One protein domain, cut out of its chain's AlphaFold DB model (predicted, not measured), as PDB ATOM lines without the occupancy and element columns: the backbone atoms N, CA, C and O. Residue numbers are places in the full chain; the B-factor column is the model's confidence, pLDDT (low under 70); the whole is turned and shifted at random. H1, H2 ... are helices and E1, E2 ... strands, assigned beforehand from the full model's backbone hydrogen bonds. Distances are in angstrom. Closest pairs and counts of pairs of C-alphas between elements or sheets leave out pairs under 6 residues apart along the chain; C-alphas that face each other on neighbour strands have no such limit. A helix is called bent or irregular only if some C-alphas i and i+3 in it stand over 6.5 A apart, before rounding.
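This is residues 33 to 132 of the 132 residues of an uncharacterized protein of Homalodisca liturata (UniProt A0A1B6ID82). What does the whole look like? A long, twisted antiparallel sheet curls round one helix, H1, which covers one of its faces; the two longest strands, E1 and E2, are bent and form a hairpin that runs along most of the length. What is it made of? The printed part has 100 residues with one named helix and four named strands, in the order H1 E1 E2 E3 E4 along the chain; the sheet's order is E1 - E2 - E3 - E4, and the class is mixed, helices and strands. How compact is it? It is a loose rod with a radius of gyration of the C-alphas of 16.3 A and spans of 56 by 25 by 23 A.

Where does the first element lie? H1, residues 33 to 48, begins with C-alpha 33 at (16.091, 87.294, 2.342) and is 22.6 A long. Where are the strands? E1, residues 56 to 72, is 43.3 A long and bends by 64 degrees at residue 68. E2, residues 74 to 89, is 43.8 A long and bends by 55 degrees at residue 80. E3, residues 102 to 113, is 34.6 A long, and E4, residues 129 to 131, ends with C-alpha 131 at (7.665, 82.631, -22.964).

How does H1 stand to the sheet? H1 is on the sheet, which makes two layers, a helix on one face of a sheet. Its closest C-alphas to E1 are those of Gln 47 and Val 60, 5.4 A apart, and to E3 those of Ile 38 and Phe 110, 7.4 A apart. In H1 every O i to N i+4 pair is within hydrogen-bond range. How do the strands pair? They form a meander, E1 E2 E3 E4, each strand the antiparallel neighbour of the one before, and each successive pair is a hairpin. Which backbone atoms show this? N 57 and O 88 of E1 and E2 are 2.8 A apart, and N 79 and O 108 of E2 and E3 are 2.8 A apart. N 107 and O 129 of E3 and E4 are 2.8 A apart, while the edge strands E1 and E4 are apart.

How far does it reach? The two C-alphas farthest apart, those of Ala 73 and Ser 94, are 56.7 A apart. Which links are long? The links E2 to E3, 12 residues, and E3 to E4, 15 residues, are long; in the latter, residues 121 to 122 pair antiparallel with residues 110 to 111 of E3. Is anything missing or uncertain? The printed part has no cut; its mean pLDDT is 91.9, and residues 124 to 126 are under 70.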
ATOM      1  N   GLU A  33      17.433  87.444   1.765       96.12
ATOM      2  CA  GLU A  33      16.091  87.294   2.342       96.12
ATOM      3  C   GLU A  33      14.989  87.792   1.397       96.12
ATOM      4  O   GLU A  33      13.925  87.174   1.297       96.12
ATOM      5  N   ASN A  34      15.255  88.856   0.636       96.25
ATOM      6  CA  ASN A  34      14.324  89.354  -0.376       96.25
ATOM      7  C   ASN A  34      14.206  88.362  -1.538       96.25
ATOM      8  O   ASN A  34      13.101  88.086  -1.995       96.25
ATOM      9  N   LEU A  35      15.314  87.757  -1.968       97.31
ATOM     10  CA  LEU A  35      15.337  86.736  -3.017       97.31
ATOM     11  C   LEU A  35      14.582  85.464  -2.610       97.31
ATOM     12  O   LEU A  35      13.872  84.883  -3.433       97.31
ATOM     13  N   LYS A  36      14.671  85.041  -1.341       97.25
ATOM     14  CA  LYS A  36      13.862  83.928  -0.810       97.25
ATOM     15  C   LYS A  36      12.368  84.238  -0.892       97.25
ATOM     16  O   LYS A  36      11.604  83.402  -1.381       97.25
ATOM     17  N   GLN A  37      11.960  85.432  -0.462       97.19
ATOM     18  CA  GLN A  37      10.561  85.868  -0.523       97.19
ATOM     19  C   GLN A  37      10.065  85.996  -1.967       97.19
ATOM     20  O   GLN A  37       9.010  85.459  -2.299       97.19
ATOM     21  N   ILE A  38      10.860  86.611  -2.849       97.19
ATOM     22  CA  ILE A  38      10.595  86.690  -4.292       97.19
ATOM     23  C   ILE A  38      10.351  85.296  -4.860       97.19
ATOM     24  O   ILE A  38       9.344  85.071  -5.526       97.19
ATOM     25  N   LYS A  39      11.239  84.337  -4.572       97.06
ATOM     26  CA  LYS A  39      11.103  82.964  -5.066       97.06
ATOM     27  C   LYS A  39       9.792  82.325  -4.614       97.06
ATOM     28  O   LYS A  39       9.137  81.661  -5.413       97.06
ATOM     29  N   GLN A  40       9.405  82.520  -3.355       96.75
ATOM     30  CA  GLN A  40       8.154  81.986  -2.812       96.75
ATOM     31  C   GLN A  40       6.930  82.620  -3.477       96.75
ATOM     32  O   GLN A  40       6.063  81.895  -3.959       96.75
ATOM     33  N   MET A  41       6.885  83.951  -3.559       96.12
ATOM     34  CA  MET A  41       5.794  84.687  -4.203       96.12
ATOM     35  C   MET A  41       5.656  84.316  -5.681       96.12
ATOM     36  O   MET A  41       4.550  84.065  -6.159       96.12
ATOM     37  N   PHE A  42       6.786  84.219  -6.385       96.06
ATOM     38  CA  PHE A  42       6.840  83.823  -7.786       96.06
ATOM     39  C   PHE A  42       6.328  82.399  -7.978       96.06
ATOM     40  O   PHE A  42       5.428  82.177  -8.785       96.06
ATOM     41  N   GLN A  43       6.812  81.442  -7.188       96.75
ATOM     42  CA  GLN A  43       6.347  80.067  -7.303       96.75
ATOM     43  C   GLN A  43       4.849  79.951  -6.999       96.75
ATOM     44  O   GLN A  43       4.145  79.277  -7.744       96.75
ATOM     45  N   GLN A  44       4.366  80.625  -5.951       95.94
ATOM     46  CA  GLN A  44       2.955  80.600  -5.566       95.94
ATOM     47  C   GLN A  44       2.066  81.179  -6.669       95.94
ATOM     48  O   GLN A  44       1.109  80.538  -7.075       95.94
ATOM     49  N   THR A  45       2.427  82.336  -7.225       95.12
ATOM     50  CA  THR A  45       1.644  82.968  -8.298       95.12
ATOM     51  C   THR A  45       1.577  82.085  -9.544       95.12
ATOM     52  O   THR A  45       0.527  81.971 -10.173       95.12
ATOM     53  N   MET A  46       2.682  81.419  -9.893       95.00
ATOM     54  CA  MET A  46       2.690  80.468 -11.004       95.00
ATOM     55  C   MET A  46       1.873  79.210 -10.697       95.00
ATOM     56  O   MET A  46       1.232  78.683 -11.600       95.00
ATOM     57  N   GLN A  47       1.879  78.740  -9.447       96.12
ATOM     58  CA  GLN A  47       1.069  77.609  -8.991       96.12
ATOM     59  C   GLN A  47      -0.430  77.935  -9.031       96.12
ATOM     60  O   GLN A  47      -1.205  77.125  -9.532       96.12
ATOM     61  N   ASP A  48      -0.824  79.125  -8.575       94.31
ATOM     62  CA  ASP A  48      -2.216  79.594  -8.544       94.31
ATOM     63  C   ASP A  48      -2.793  79.820  -9.951       94.31
ATOM     64  O   ASP A  48      -4.004  79.765 -10.154       94.31
ATOM     65  N   ALA A  49      -1.931  80.070 -10.939       92.25
ATOM     66  CA  ALA A  49      -2.329  80.215 -12.335       92.25
ATOM     67  C   ALA A  49      -2.620  78.873 -13.031       92.25
ATOM     68  O   ALA A  49      -3.160  78.869 -14.141       92.25
ATOM     69  N   VAL A  50      -2.264  77.735 -12.422       93.06
ATOM     70  CA  VAL A  50      -2.532  76.419 -13.008       93.06
ATOM     71  C   VAL A  50      -3.972  75.999 -12.733       93.06
ATOM     72  O   VAL A  50      -4.446  76.023 -11.604       93.06
ATOM     73  N   THR A  51      -4.668  75.576 -13.785       92.88
ATOM     74  CA  THR A  51      -5.955  74.884 -13.675       92.88
ATOM     75  C   THR A  51      -5.735  73.414 -13.982       92.88
ATOM     76  O   THR A  51      -5.368  73.067 -15.107       92.88
ATOM     77  N   ASP A  52      -5.936  72.565 -12.980       92.38
ATOM     78  CA  ASP A  52      -5.778  71.124 -13.129       92.38
ATOM     79  C   ASP A  52      -6.992  70.480 -13.811       92.38
ATOM     80  O   ASP A  52      -8.145  70.857 -13.591       92.38
ATOM     81  N   GLU A  53      -6.715  69.485 -14.651       90.56
ATOM     82  CA  GLU A  53      -7.733  68.587 -15.196       90.56
ATOM     83  C   GLU A  53      -8.204  67.600 -14.111       90.56
ATOM     84  O   GLU A  53      -7.443  67.240 -13.211       90.56
ATOM     85  N   ASP A  54      -9.442  67.107 -14.204       90.38
ATOM     86  CA  ASP A  54      -9.996  66.189 -13.201       90.38
ATOM     87  C   ASP A  54      -9.155  64.908 -13.029       90.38
ATOM     88  O   ASP A  54      -8.951  64.121 -13.960       90.38
ATOM     89  N   GLY A  55      -8.721  64.656 -11.794       90.50
ATOM     90  CA  GLY A  55      -7.853  63.532 -11.448       90.50
ATOM     91  C   GLY A  55      -6.362  63.778 -11.662       90.50
ATOM     92  O   GLY A  55      -5.582  62.860 -11.409       90.50
ATOM     93  N   TYR A  56      -5.955  64.977 -12.077       93.44
ATOM     94  CA  TYR A  56      -4.558  65.392 -12.157       93.44
ATOM     95  C   TYR A  56      -4.250  66.470 -11.114       93.44
ATOM     96  O   TYR A  56      -5.128  67.205 -10.677       93.44
ATOM     97  N   GLU A  57      -2.989  66.547 -10.706       94.56
ATOM     98  CA  GLU A  57      -2.447  67.639  -9.897       94.56
ATOM     99  C   GLU A  57      -1.148  68.106 -10.548       94.56
ATOM    100  O   GLU A  57      -0.273  67.286 -10.850       94.56
ATOM    101  N   THR A  58      -1.000  69.410 -10.746       95.44
ATOM    102  CA  THR A  58       0.224  69.988 -11.295       95.44
ATOM    103  C   THR A  58       1.022  70.670 -10.207       95.44
ATOM    104  O   THR A  58       0.557  71.597  -9.553       95.44
ATOM    105  N   LYS A  59       2.282  70.267 -10.068       95.88
ATOM    106  CA  LYS A  59       3.252  70.932  -9.209       95.88
ATOM    107  C   LYS A  59       4.116  71.884 -10.023       95.88
ATOM    108  O   LYS A  59       4.749  71.487 -11.003       95.88
ATOM    109  N   VAL A  60       4.199  73.126  -9.563       96.81
ATOM    110  CA  VAL A  60       5.072  74.153 -10.121       96.81
ATOM    111  C   VAL A  60       6.362  74.247  -9.318       96.81
ATOM    112  O   VAL A  60       6.363  74.280  -8.087       96.81
ATOM    113  N   THR A  61       7.489  74.303 -10.024       97.12
ATOM    114  CA  THR A  61       8.806  74.536  -9.418       97.12
ATOM    115  C   THR A  61       9.586  75.587 -10.189       97.12
ATOM    116  O   THR A  61       9.610  75.579 -11.421       97.12
ATOM    117  N   LEU A  62      10.265  76.468  -9.455       97.25
ATOM    118  CA  LEU A  62      11.190  77.444 -10.021       97.25
ATOM    119  C   LEU A  62      12.623  76.919  -9.994       97.25
ATOM    120  O   LEU A  62      13.102  76.433  -8.963       97.25
ATOM    121  N   LYS A  63      13.318  77.064 -11.119       96.06
ATOM    122  CA  LYS A  63      14.753  76.815 -11.262       96.06
ATOM    123  C   LYS A  63      15.448  78.065 -11.769       96.06
ATOM    124  O   LYS A  63      14.834  78.869 -12.468       96.06
ATOM    125  N   ASP A  64      16.716  78.194 -11.395       95.25
ATOM    126  CA  ASP A  64      17.614  79.208 -11.948       95.25
ATOM    127  C   ASP A  64      17.009  80.620 -11.834       95.25
ATOM    128  O   ASP A  64      16.833  81.319 -12.822       95.25
ATOM    129  N   LEU A  65      16.561  80.987 -10.621       96.62
ATOM    130  CA  LEU A  65      16.052  82.332 -10.357       96.62
ATOM    131  C   LEU A  65      17.230  83.305 -10.367       96.62
ATOM    132  O   LEU A  65      18.078  83.249  -9.476       96.62
ATOM    133  N   GLU A  66      17.226  84.208 -11.333       96.31
ATOM    134  CA  GLU A  66      18.197  85.284 -11.469       96.31
ATOM    135  C   GLU A  66      17.473  86.617 -11.345       96.31
ATOM    136  O   GLU A  66      16.411  86.811 -11.935       96.31
ATOM    137  N   CYS A  67      18.033  87.539 -10.567       96.12
ATOM    138  CA  CYS A  67      17.437  88.845 -10.337       96.12
ATOM    139  C   CYS A  67      18.482  89.944 -10.490       96.12
ATOM    140  O   CYS A  67      19.625  89.808 -10.058       96.12
ATOM    141  N   LYS A  68      18.042  91.068 -11.046       95.56
ATOM    142  CA  LYS A  68      18.745  92.345 -10.973       95.56
ATOM    143  C   LYS A  68      17.986  93.287 -10.067       95.56
ATOM    144  O   LYS A  68      16.753  93.264 -10.044       95.56
ATOM    145  N   ARG A  69      18.712  94.121  -9.333       93.94
ATOM    146  CA  ARG A  69      18.139  95.158  -8.483       93.94
ATOM    147  C   ARG A  69      18.357  96.540  -9.064       93.94
ATOM    148  O   ARG A  69      19.328  96.803  -9.766       93.94
ATOM    149  N   GLN A  70      17.453  97.439  -8.718       91.75
ATOM    150  CA  GLN A  70      17.533  98.842  -9.068       91.75
ATOM    151  C   GLN A  70      17.083  99.687  -7.880       91.75
ATOM    152  O   GLN A  70      15.982  99.497  -7.351       91.75
ATOM    153  N   VAL A  71      17.925 100.636  -7.469       90.69
ATOM    154  CA  VAL A  71      17.579 101.603  -6.421       90.69
ATOM    155  C   VAL A  71      16.736 102.722  -7.030       90.69
ATOM    156  O   VAL A  71      17.161 103.423  -7.948       90.69
ATOM    157  N   VAL A  72      15.523 102.874  -6.506       85.94
ATOM    158  CA  VAL A  72      14.529 103.887  -6.880       85.94
ATOM    159  C   VAL A  72      13.953 104.514  -5.600       85.94
ATOM    160  O   VAL A  72      14.674 104.685  -4.619       85.94
ATOM    161  N   ALA A  73      12.656 104.839  -5.543       88.88
ATOM    162  CA  ALA A  73      11.943 105.138  -4.294       88.88
ATOM    163  C   ALA A  73      11.724 103.867  -3.431       88.88
ATOM    164  O   ALA A  73      10.610 103.567  -3.014       88.88
ATOM    165  N   GLY A  74      12.777 103.074  -3.238       91.69
ATOM    166  CA  GLY A  74      12.754 101.697  -2.747       91.69
ATOM    167  C   GLY A  74      13.728 100.839  -3.552       91.69
ATOM    168  O   GLY A  74      14.566 101.369  -4.284       91.69
ATOM    169  N   THR A  75      13.580  99.524  -3.477       93.38
ATOM    170  CA  THR A  75      14.359  98.582  -4.287       93.38
ATOM    171  C   THR A  75      13.428  97.853  -5.238       93.38
ATOM    172  O   THR A  75      12.485  97.192  -4.808       93.38
ATOM    173  N   ARG A  76      13.675  97.971  -6.541       94.44
ATOM    174  CA  ARG A  76      13.008  97.151  -7.555       94.44
ATOM    175  C   ARG A  76      13.875  95.934  -7.854       94.44
ATOM    176  O   ARG A  76      15.075  96.088  -8.035       94.44
ATOM    177  N   TYR A  77      13.262  94.763  -7.944       95.81
ATOM    178  CA  TYR A  77      13.883  93.518  -8.378       95.81
ATOM    179  C   TYR A  77      13.240  93.074  -9.686       95.81
ATOM    180  O   TYR A  77      12.026  92.902  -9.744       95.81
ATOM    181  N   ASN A  78      14.035  92.887 -10.729       94.88
ATOM    182  CA  ASN A  78      13.594  92.338 -12.005       94.88
ATOM    183  C   ASN A  78      14.200  90.947 -12.140       94.88
ATOM    184  O   ASN A  78      15.420  90.803 -12.179       94.88
ATOM    185  N   CYS A  79      13.344  89.933 -12.155       96.19
ATOM    186  CA  CYS A  79      13.745  88.545 -12.035       96.19
ATOM    187  C   CYS A  79      13.302  87.725 -13.240       96.19
ATOM    188  O   CYS A  79      12.213  87.921 -13.781       96.19
ATOM    189  N   GLU A  80      14.125  86.754 -13.605       96.25
ATOM    190  CA  GLU A  80      13.838  85.714 -14.581       96.25
ATOM    191  C   GLU A  80      14.021  84.349 -13.909       96.25
ATOM    192  O   GLU A  80      14.896  84.166 -13.067       96.25
ATOM    193  N   SER A  81      13.161  83.387 -14.232       97.50
ATOM    194  CA  SER A  81      13.310  82.013 -13.758       97.50
ATOM    195  C   SER A  81      12.717  81.029 -14.753       97.50
ATOM    196  O   SER A  81      11.712  81.305 -15.419       97.50
ATOM    197  N   LYS A  82      13.310  79.835 -14.811       97.50
ATOM    198  CA  LYS A  82      12.708  78.693 -15.486       97.50
ATOM    199  C   LYS A  82      11.631  78.073 -14.599       97.50
ATOM    200  O   LYS A  82      11.918  77.488 -13.553       97.50
ATOM    201  N   VAL A  83      10.391  78.132 -15.062       97.25
ATOM    202  CA  VAL A  83       9.231  77.516 -14.416       97.25
ATOM    203  C   VAL A  83       9.019  76.133 -15.009       97.25
ATOM    204  O   VAL A  83       8.901  75.998 -16.224       97.25
ATOM    205  N   ASN A  84       8.976  75.099 -14.172       96.81
ATOM    206  CA  ASN A  84       8.663  73.735 -14.595       96.81
ATOM    207  C   ASN A  84       7.306  73.319 -14.034       96.81
ATOM    208  O   ASN A  84       7.039  73.530 -12.849       96.81
ATOM    209  N   TYR A  85       6.508  72.677 -14.880       95.38
ATOM    210  CA  TYR A  85       5.191  72.148 -14.557       95.38
ATOM    211  C   TYR A  85       5.253  70.625 -14.631       95.38
ATOM    212  O   TYR A  85       5.521  70.051 -15.693       95.38
ATOM    213  N   GLU A  86       5.029  69.979 -13.493       95.00
ATOM    214  CA  GLU A  86       4.984  68.527 -13.373       95.00
ATOM    215  C   GLU A  86       3.562  68.103 -13.013       95.00
ATOM    216  O   GLU A  86       3.117  68.292 -11.884       95.00
ATOM    217  N   THR A  87       2.844  67.556 -13.990       94.25
ATOM    218  CA  THR A  87       1.465  67.096 -13.819       94.25
ATOM    219  C   THR A  87       1.456  65.602 -13.534       94.25
ATOM    220  O   THR A  87       1.954  64.809 -14.333       94.25
ATOM    221  N   VAL A  88       0.875  65.216 -12.401       92.50
ATOM    222  CA  VAL A  88       0.764  63.827 -11.957       92.50
ATOM    223  C   VAL A  88      -0.698  63.425 -11.835       92.50
ATOM    224  O   VAL A  88      -1.530  64.187 -11.351       92.50
ATOM    225  N   CYS A  89      -1.018  62.208 -12.260       91.50
ATOM    226  CA  CYS A  89      -2.348  61.641 -12.082       91.50
ATOM    227  C   CYS A  89      -2.516  61.128 -10.642       91.50
ATOM    228  O   CYS A  89      -1.624  60.476 -10.099       91.50
ATOM    229  N   LYS A  90      -3.660  61.424 -10.022       91.88
ATOM    230  CA  LYS A  90      -4.050  60.956  -8.679       91.88
ATOM    231  C   LYS A  90      -5.026  59.786  -8.701       91.88
ATOM    232  O   LYS A  90      -5.306  59.212  -7.650       91.88
ATOM    233  N   LYS A  91      -5.542  59.443  -9.879       89.12
ATOM    234  CA  LYS A  91      -6.386  58.268 -10.112       89.12
ATOM    235  C   LYS A  91      -5.528  56.994 -10.222       89.12
ATOM    236  O   LYS A  91      -4.301  57.088 -10.333       89.12
ATOM    237  N   PRO A  92      -6.137  55.794 -10.165       88.12
ATOM    238  CA  PRO A  92      -5.434  54.545 -10.443       88.12
ATOM    239  C   PRO A  92      -4.743  54.587 -11.810       88.12
ATOM    240  O   PRO A  92      -5.286  55.131 -12.766       88.12
ATOM    241  N   SER A  93      -3.564  53.971 -11.929       78.44
ATOM    242  CA  SER A  93      -2.731  54.042 -13.142       78.44
ATOM    243  C   SER A  93      -3.422  53.556 -14.419       78.44
ATOM    244  O   SER A  93      -3.061  53.998 -15.504       78.44
ATOM    245  N   SER A  94      -4.432  52.688 -14.307       83.31
ATOM    246  CA  SER A  94      -5.266  52.228 -15.424       83.31
ATOM    247  C   SER A  94      -6.125  53.326 -16.062       83.31
ATOM    248  O   SER A  94      -6.653  53.116 -17.149       83.31
ATOM    249  N   GLU A  95      -6.287  54.466 -15.391       83.19
ATOM    250  CA  GLU A  95      -7.105  55.608 -15.820       83.19
ATOM    251  C   GLU A  95      -6.253  56.841 -16.168       83.19
ATOM    252  O   GLU A  95      -6.788  57.926 -16.402       83.19
ATOM    253  N   CYS A  96      -4.926  56.695 -16.176       83.81
ATOM    254  CA  CYS A  96      -3.995  57.805 -16.309       83.81
ATOM    255  C   CYS A  96      -3.250  57.757 -17.642       83.81
ATOM    256  O   CYS A  96      -2.631  56.752 -17.989       83.81
ATOM    257  N   GLU A  97      -3.225  58.891 -18.333       85.75
ATOM    258  CA  GLU A  97      -2.288  59.139 -19.422       85.75
ATOM    259  C   GLU A  97      -1.109  59.947 -18.882       85.75
ATOM    260  O   GLU A  97      -1.278  60.900 -18.114       85.75
ATOM    261  N   GLU A  98       0.109  59.575 -19.272       83.38
ATOM    262  CA  GLU A  98       1.289  60.352 -18.908       83.38
ATOM    263  C   GLU A  98       1.244  61.710 -19.620       83.38
ATOM    264  O   GLU A  98       1.159  61.795 -20.847       83.38
ATOM    265  N   LYS A  99       1.291  62.796 -18.844       87.12
ATOM    266  CA  LYS A  99       1.333  64.153 -19.392       87.12
ATOM    267  C   LYS A  99       2.792  64.559 -19.628       87.12
ATOM    268  O   LYS A  99       3.644  64.312 -18.772       87.12
ATOM    269  N   PRO A 100       3.106  65.223 -20.755       86.75
ATOM    270  CA  PRO A 100       4.463  65.673 -21.020       86.75
ATOM    271  C   PRO A 100       4.881  66.742 -20.008       86.75
ATOM    272  O   PRO A 100       4.093  67.621 -19.647       86.75
ATOM    273  N   LYS A 101       6.153  66.704 -19.604       88.00
ATOM    274  CA  LYS A 101       6.765  67.768 -18.800       88.00
ATOM    275  C   LYS A 101       6.781  69.061 -19.604       88.00
ATOM    276  O   LYS A 101       7.215  69.067 -20.755       88.00
ATOM    277  N   ARG A 102       6.342  70.159 -18.987       92.88
ATOM    278  CA  ARG A 102       6.349  71.489 -19.610       92.88
ATOM    279  C   ARG A 102       7.261  72.413 -18.822       92.88
ATOM    280  O   ARG A 102       7.362  72.306 -17.600       92.88
ATOM    281  N   SER A 103       7.905  73.338 -19.515       94.94
ATOM    282  CA  SER A 103       8.649  74.416 -18.875       94.94
ATOM    283  C   SER A 103       8.533  75.697 -19.678       94.94
ATOM    284  O   SER A 103       8.355  75.633 -20.889       94.94
ATOM    285  N   SER A 104       8.679  76.833 -19.011       95.44
ATOM    286  CA  SER A 104       8.689  78.155 -19.638       95.44
ATOM    287  C   SER A 104       9.688  79.049 -18.922       95.44
ATOM    288  O   SER A 104       9.915  78.888 -17.721       95.44
ATOM    289  N   THR A 105      10.268  80.003 -19.640       96.88
ATOM    290  CA  THR A 105      11.057  81.068 -19.018       96.88
ATOM    291  C   THR A 105      10.116  82.213 -18.690       96.88
ATOM    292  O   THR A 105       9.442  82.741 -19.575       96.88
ATOM    293  N   CYS A 106      10.039  82.582 -17.416       96.44
ATOM    294  CA  CYS A 106       9.126  83.610 -16.943       96.44
ATOM    295  C   CYS A 106       9.889  84.759 -16.297       96.44
ATOM    296  O   CYS A 106      10.846  84.547 -15.555       96.44
ATOM    297  N   LYS A 107       9.413  85.975 -16.555       95.62
ATOM    298  CA  LYS A 107       9.918  87.218 -15.984       95.62
ATOM    299  C   LYS A 107       8.895  87.809 -15.033       95.62
ATOM    300  O   LYS A 107       7.704  87.818 -15.337       95.62
ATOM    301  N   ALA A 108       9.361  88.324 -13.908       95.81
ATOM    302  CA  ALA A 108       8.538  89.011 -12.931       95.81
ATOM    303  C   ALA A 108       9.322  90.159 -12.301       95.81
ATOM    304  O   ALA A 108      10.542  90.093 -12.164       95.81
ATOM    305  N   SER A 109       8.603  91.194 -11.891       95.12
ATOM    306  CA  SER A 109       9.185  92.366 -11.258       95.12
ATOM    307  C   SER A 109       8.530  92.594  -9.905       95.12
ATOM    308  O   SER A 109       7.314  92.465  -9.750       95.12
ATOM    309  N   PHE A 110       9.357  92.940  -8.928       96.00
ATOM    310  CA  PHE A 110       8.975  93.151  -7.544       96.00
ATOM    311  C   PHE A 110       9.507  94.491  -7.063       96.00
ATOM    312  O   PHE A 110      10.529  94.978  -7.541       96.00
ATOM    313  N   TRP A 111       8.830  95.091  -6.101       95.25
ATOM    314  CA  TRP A 111       9.221  96.342  -5.490       95.25
ATOM    315  C   TRP A 111       9.111  96.229  -3.977       95.25
ATOM    316  O   TRP A 111       8.095  95.789  -3.443       95.25
ATOM    317  N   LEU A 112      10.186  96.612  -3.300       95.56
ATOM    318  CA  LEU A 112      10.248  96.803  -1.864       95.56
ATOM    319  C   LEU A 112      10.274  98.317  -1.604       95.56
ATOM    320  O   LEU A 112      11.283  98.958  -1.919       95.56
ATOM    321  N   PRO A 113       9.188  98.916  -1.084       93.75
ATOM    322  CA  PRO A 113       9.183 100.330  -0.737       93.75
ATOM    323  C   PRO A 113      10.172 100.639   0.391       93.75
ATOM    324  O   PRO A 113      10.646  99.757   1.103       93.75
ATOM    325  N   LEU A 114      10.471 101.923   0.581       89.62
ATOM    326  CA  LEU A 114      11.220 102.376   1.752       89.62
ATOM    327  C   LEU A 114      10.336 102.292   3.008       89.62
ATOM    328  O   LEU A 114       9.197 102.758   2.992       89.62
ATOM    329  N   GLY A 115      10.872 101.750   4.101       87.81
ATOM    330  CA  GLY A 115      10.198 101.691   5.400       87.81
ATOM    331  C   GLY A 115      10.631 100.479   6.224       87.81
ATOM    332  O   GLY A 115      11.042  99.470   5.664       87.81
ATOM    333  N   GLU A 116      10.540 100.583   7.550       81.12
ATOM    334  CA  GLU A 116      10.948  99.514   8.479       81.12
ATOM    335  C   GLU A 116      10.053  98.264   8.360       81.12
ATOM    336  O   GLU A 116      10.548  97.145   8.410       81.12
ATOM    337  N   ASP A 117       8.763  98.462   8.068       89.56
ATOM    338  CA  ASP A 117       7.766  97.397   7.868       89.56
ATOM    339  C   ASP A 117       7.382  97.195   6.392       89.56
ATOM    340  O   ASP A 117       6.327  96.633   6.070       89.56
ATOM    341  N   ALA A 118       8.200  97.712   5.470       91.88
ATOM    342  CA  ALA A 118       7.943  97.593   4.045       91.88
ATOM    343  C   ALA A 118       7.939  96.122   3.614       91.88
ATOM    344  O   ALA A 118       8.796  95.331   4.006       91.88
ATOM    345  N   LYS A 119       6.967  95.756   2.775       93.75
ATOM    346  CA  LYS A 119       6.835  94.398   2.248       93.75
ATOM    347  C   LYS A 119       7.097  94.383   0.762       93.75
ATOM    348  O   LYS A 119       6.697  95.293   0.038       93.75
ATOM    349  N   LEU A 120       7.743  93.313   0.327       95.31
ATOM    350  CA  LEU A 120       7.951  93.055  -1.079       95.31
ATOM    351  C   LEU A 120       6.597  92.791  -1.751       95.31
ATOM    352  O   LEU A 120       5.766  92.032  -1.253       95.31
ATOM    353  N   GLN A 121       6.373  93.443  -2.880       94.62
ATOM    354  CA  GLN A 121       5.149  93.339  -3.664       94.62
ATOM    355  C   GLN A 121       5.502  93.209  -5.137       94.62
ATOM    356  O   GLN A 121       6.566  93.649  -5.560       94.62
ATOM    357  N   TYR A 122       4.619  92.631  -5.940       94.50
ATOM    358  CA  TYR A 122       4.789  92.713  -7.385       94.50
ATOM    359  C   TYR A 122       4.632  94.152  -7.890       94.50
ATOM    360  O   TYR A 122       3.888  94.948  -7.313       94.50
ATOM    361  N   THR A 123       5.300  94.471  -8.995       88.44
ATOM    362  CA  THR A 123       4.987  95.664  -9.794       88.44
ATOM    363  C   THR A 123       3.818  95.386 -10.745       88.44
ATOM    364  O   THR A 123       3.567  94.218 -11.034       88.44
ATOM    365  N   ASP A 124       3.157  96.444 -11.234       64.62
ATOM    366  CA  ASP A 124       2.239  96.491 -12.391       64.62
ATOM    367  C   ASP A 124       1.625  95.130 -12.799       64.62
ATOM    368  O   ASP A 124       2.221  94.340 -13.531       64.62
ATOM    369  N   ASP A 125       0.415  94.879 -12.286       66.88
ATOM    370  CA  ASP A 125      -0.498  93.754 -12.573       66.88
ATOM    371  C   ASP A 125      -0.209  92.431 -11.856       66.88
ATOM    372  O   ASP A 125      -1.058  91.536 -11.849       66.88
ATOM    373  N   GLY A 126       0.953  92.285 -11.215       66.94
ATOM    374  CA  GLY A 126       1.228  91.125 -10.364       66.94
ATOM    375  C   GLY A 126       1.455  89.802 -11.086       66.94
ATOM    376  O   GLY A 126       1.668  88.783 -10.433       66.94
ATOM    377  N   LYS A 127       1.407  89.788 -12.421       79.88
ATOM    378  CA  LYS A 127       1.463  88.560 -13.213       79.88
ATOM    379  C   LYS A 127       2.822  88.400 -13.888       79.88
ATOM    380  O   LYS A 127       3.229  89.277 -14.648       79.88
ATOM    381  N   PRO A 128       3.510  87.269 -13.671       91.69
ATOM    382  CA  PRO A 128       4.700  86.944 -14.437       91.69
ATOM    383  C   PRO A 128       4.407  86.828 -15.938       91.69
ATOM    384  O   PRO A 128       3.397  86.256 -16.348       91.69
ATOM    385  N   SER A 129       5.320  87.333 -16.762       92.81
ATOM    386  CA  SER A 129       5.285  87.200 -18.218       92.81
ATOM    387  C   SER A 129       6.121  86.000 -18.641       92.81
ATOM    388  O   SER A 129       7.335  85.998 -18.443       92.81
ATOM    389  N   CYS A 130       5.495  85.000 -19.256       93.12
ATOM    390  CA  CYS A 130       6.148  83.753 -19.641       93.12
ATOM    391  C   CYS A 130       6.279  83.607 -21.156       93.12
ATOM    392  O   CYS A 130       5.339  83.889 -21.897       93.12
ATOM    393  N   VAL A 131       7.429  83.102 -21.598       88.19
ATOM    394  CA  VAL A 131       7.665  82.631 -22.964       88.19
ATOM    395  C   VAL A 131       7.942  81.127 -22.927       88.19
ATOM    396  O   VAL A 131       8.694  80.649 -22.071       88.19
ATOM    397  N   ALA A 132       7.247  80.386 -23.790       70.75
ATOM    398  CA  ALA A 132       7.338  78.930 -23.903       70.75
ATOM    399  C   ALA A 132       8.494  78.503 -24.813       70.75
ATOM    400  O   ALA A 132       8.750  79.222 -25.805       70.75
TER     401      ALA A 132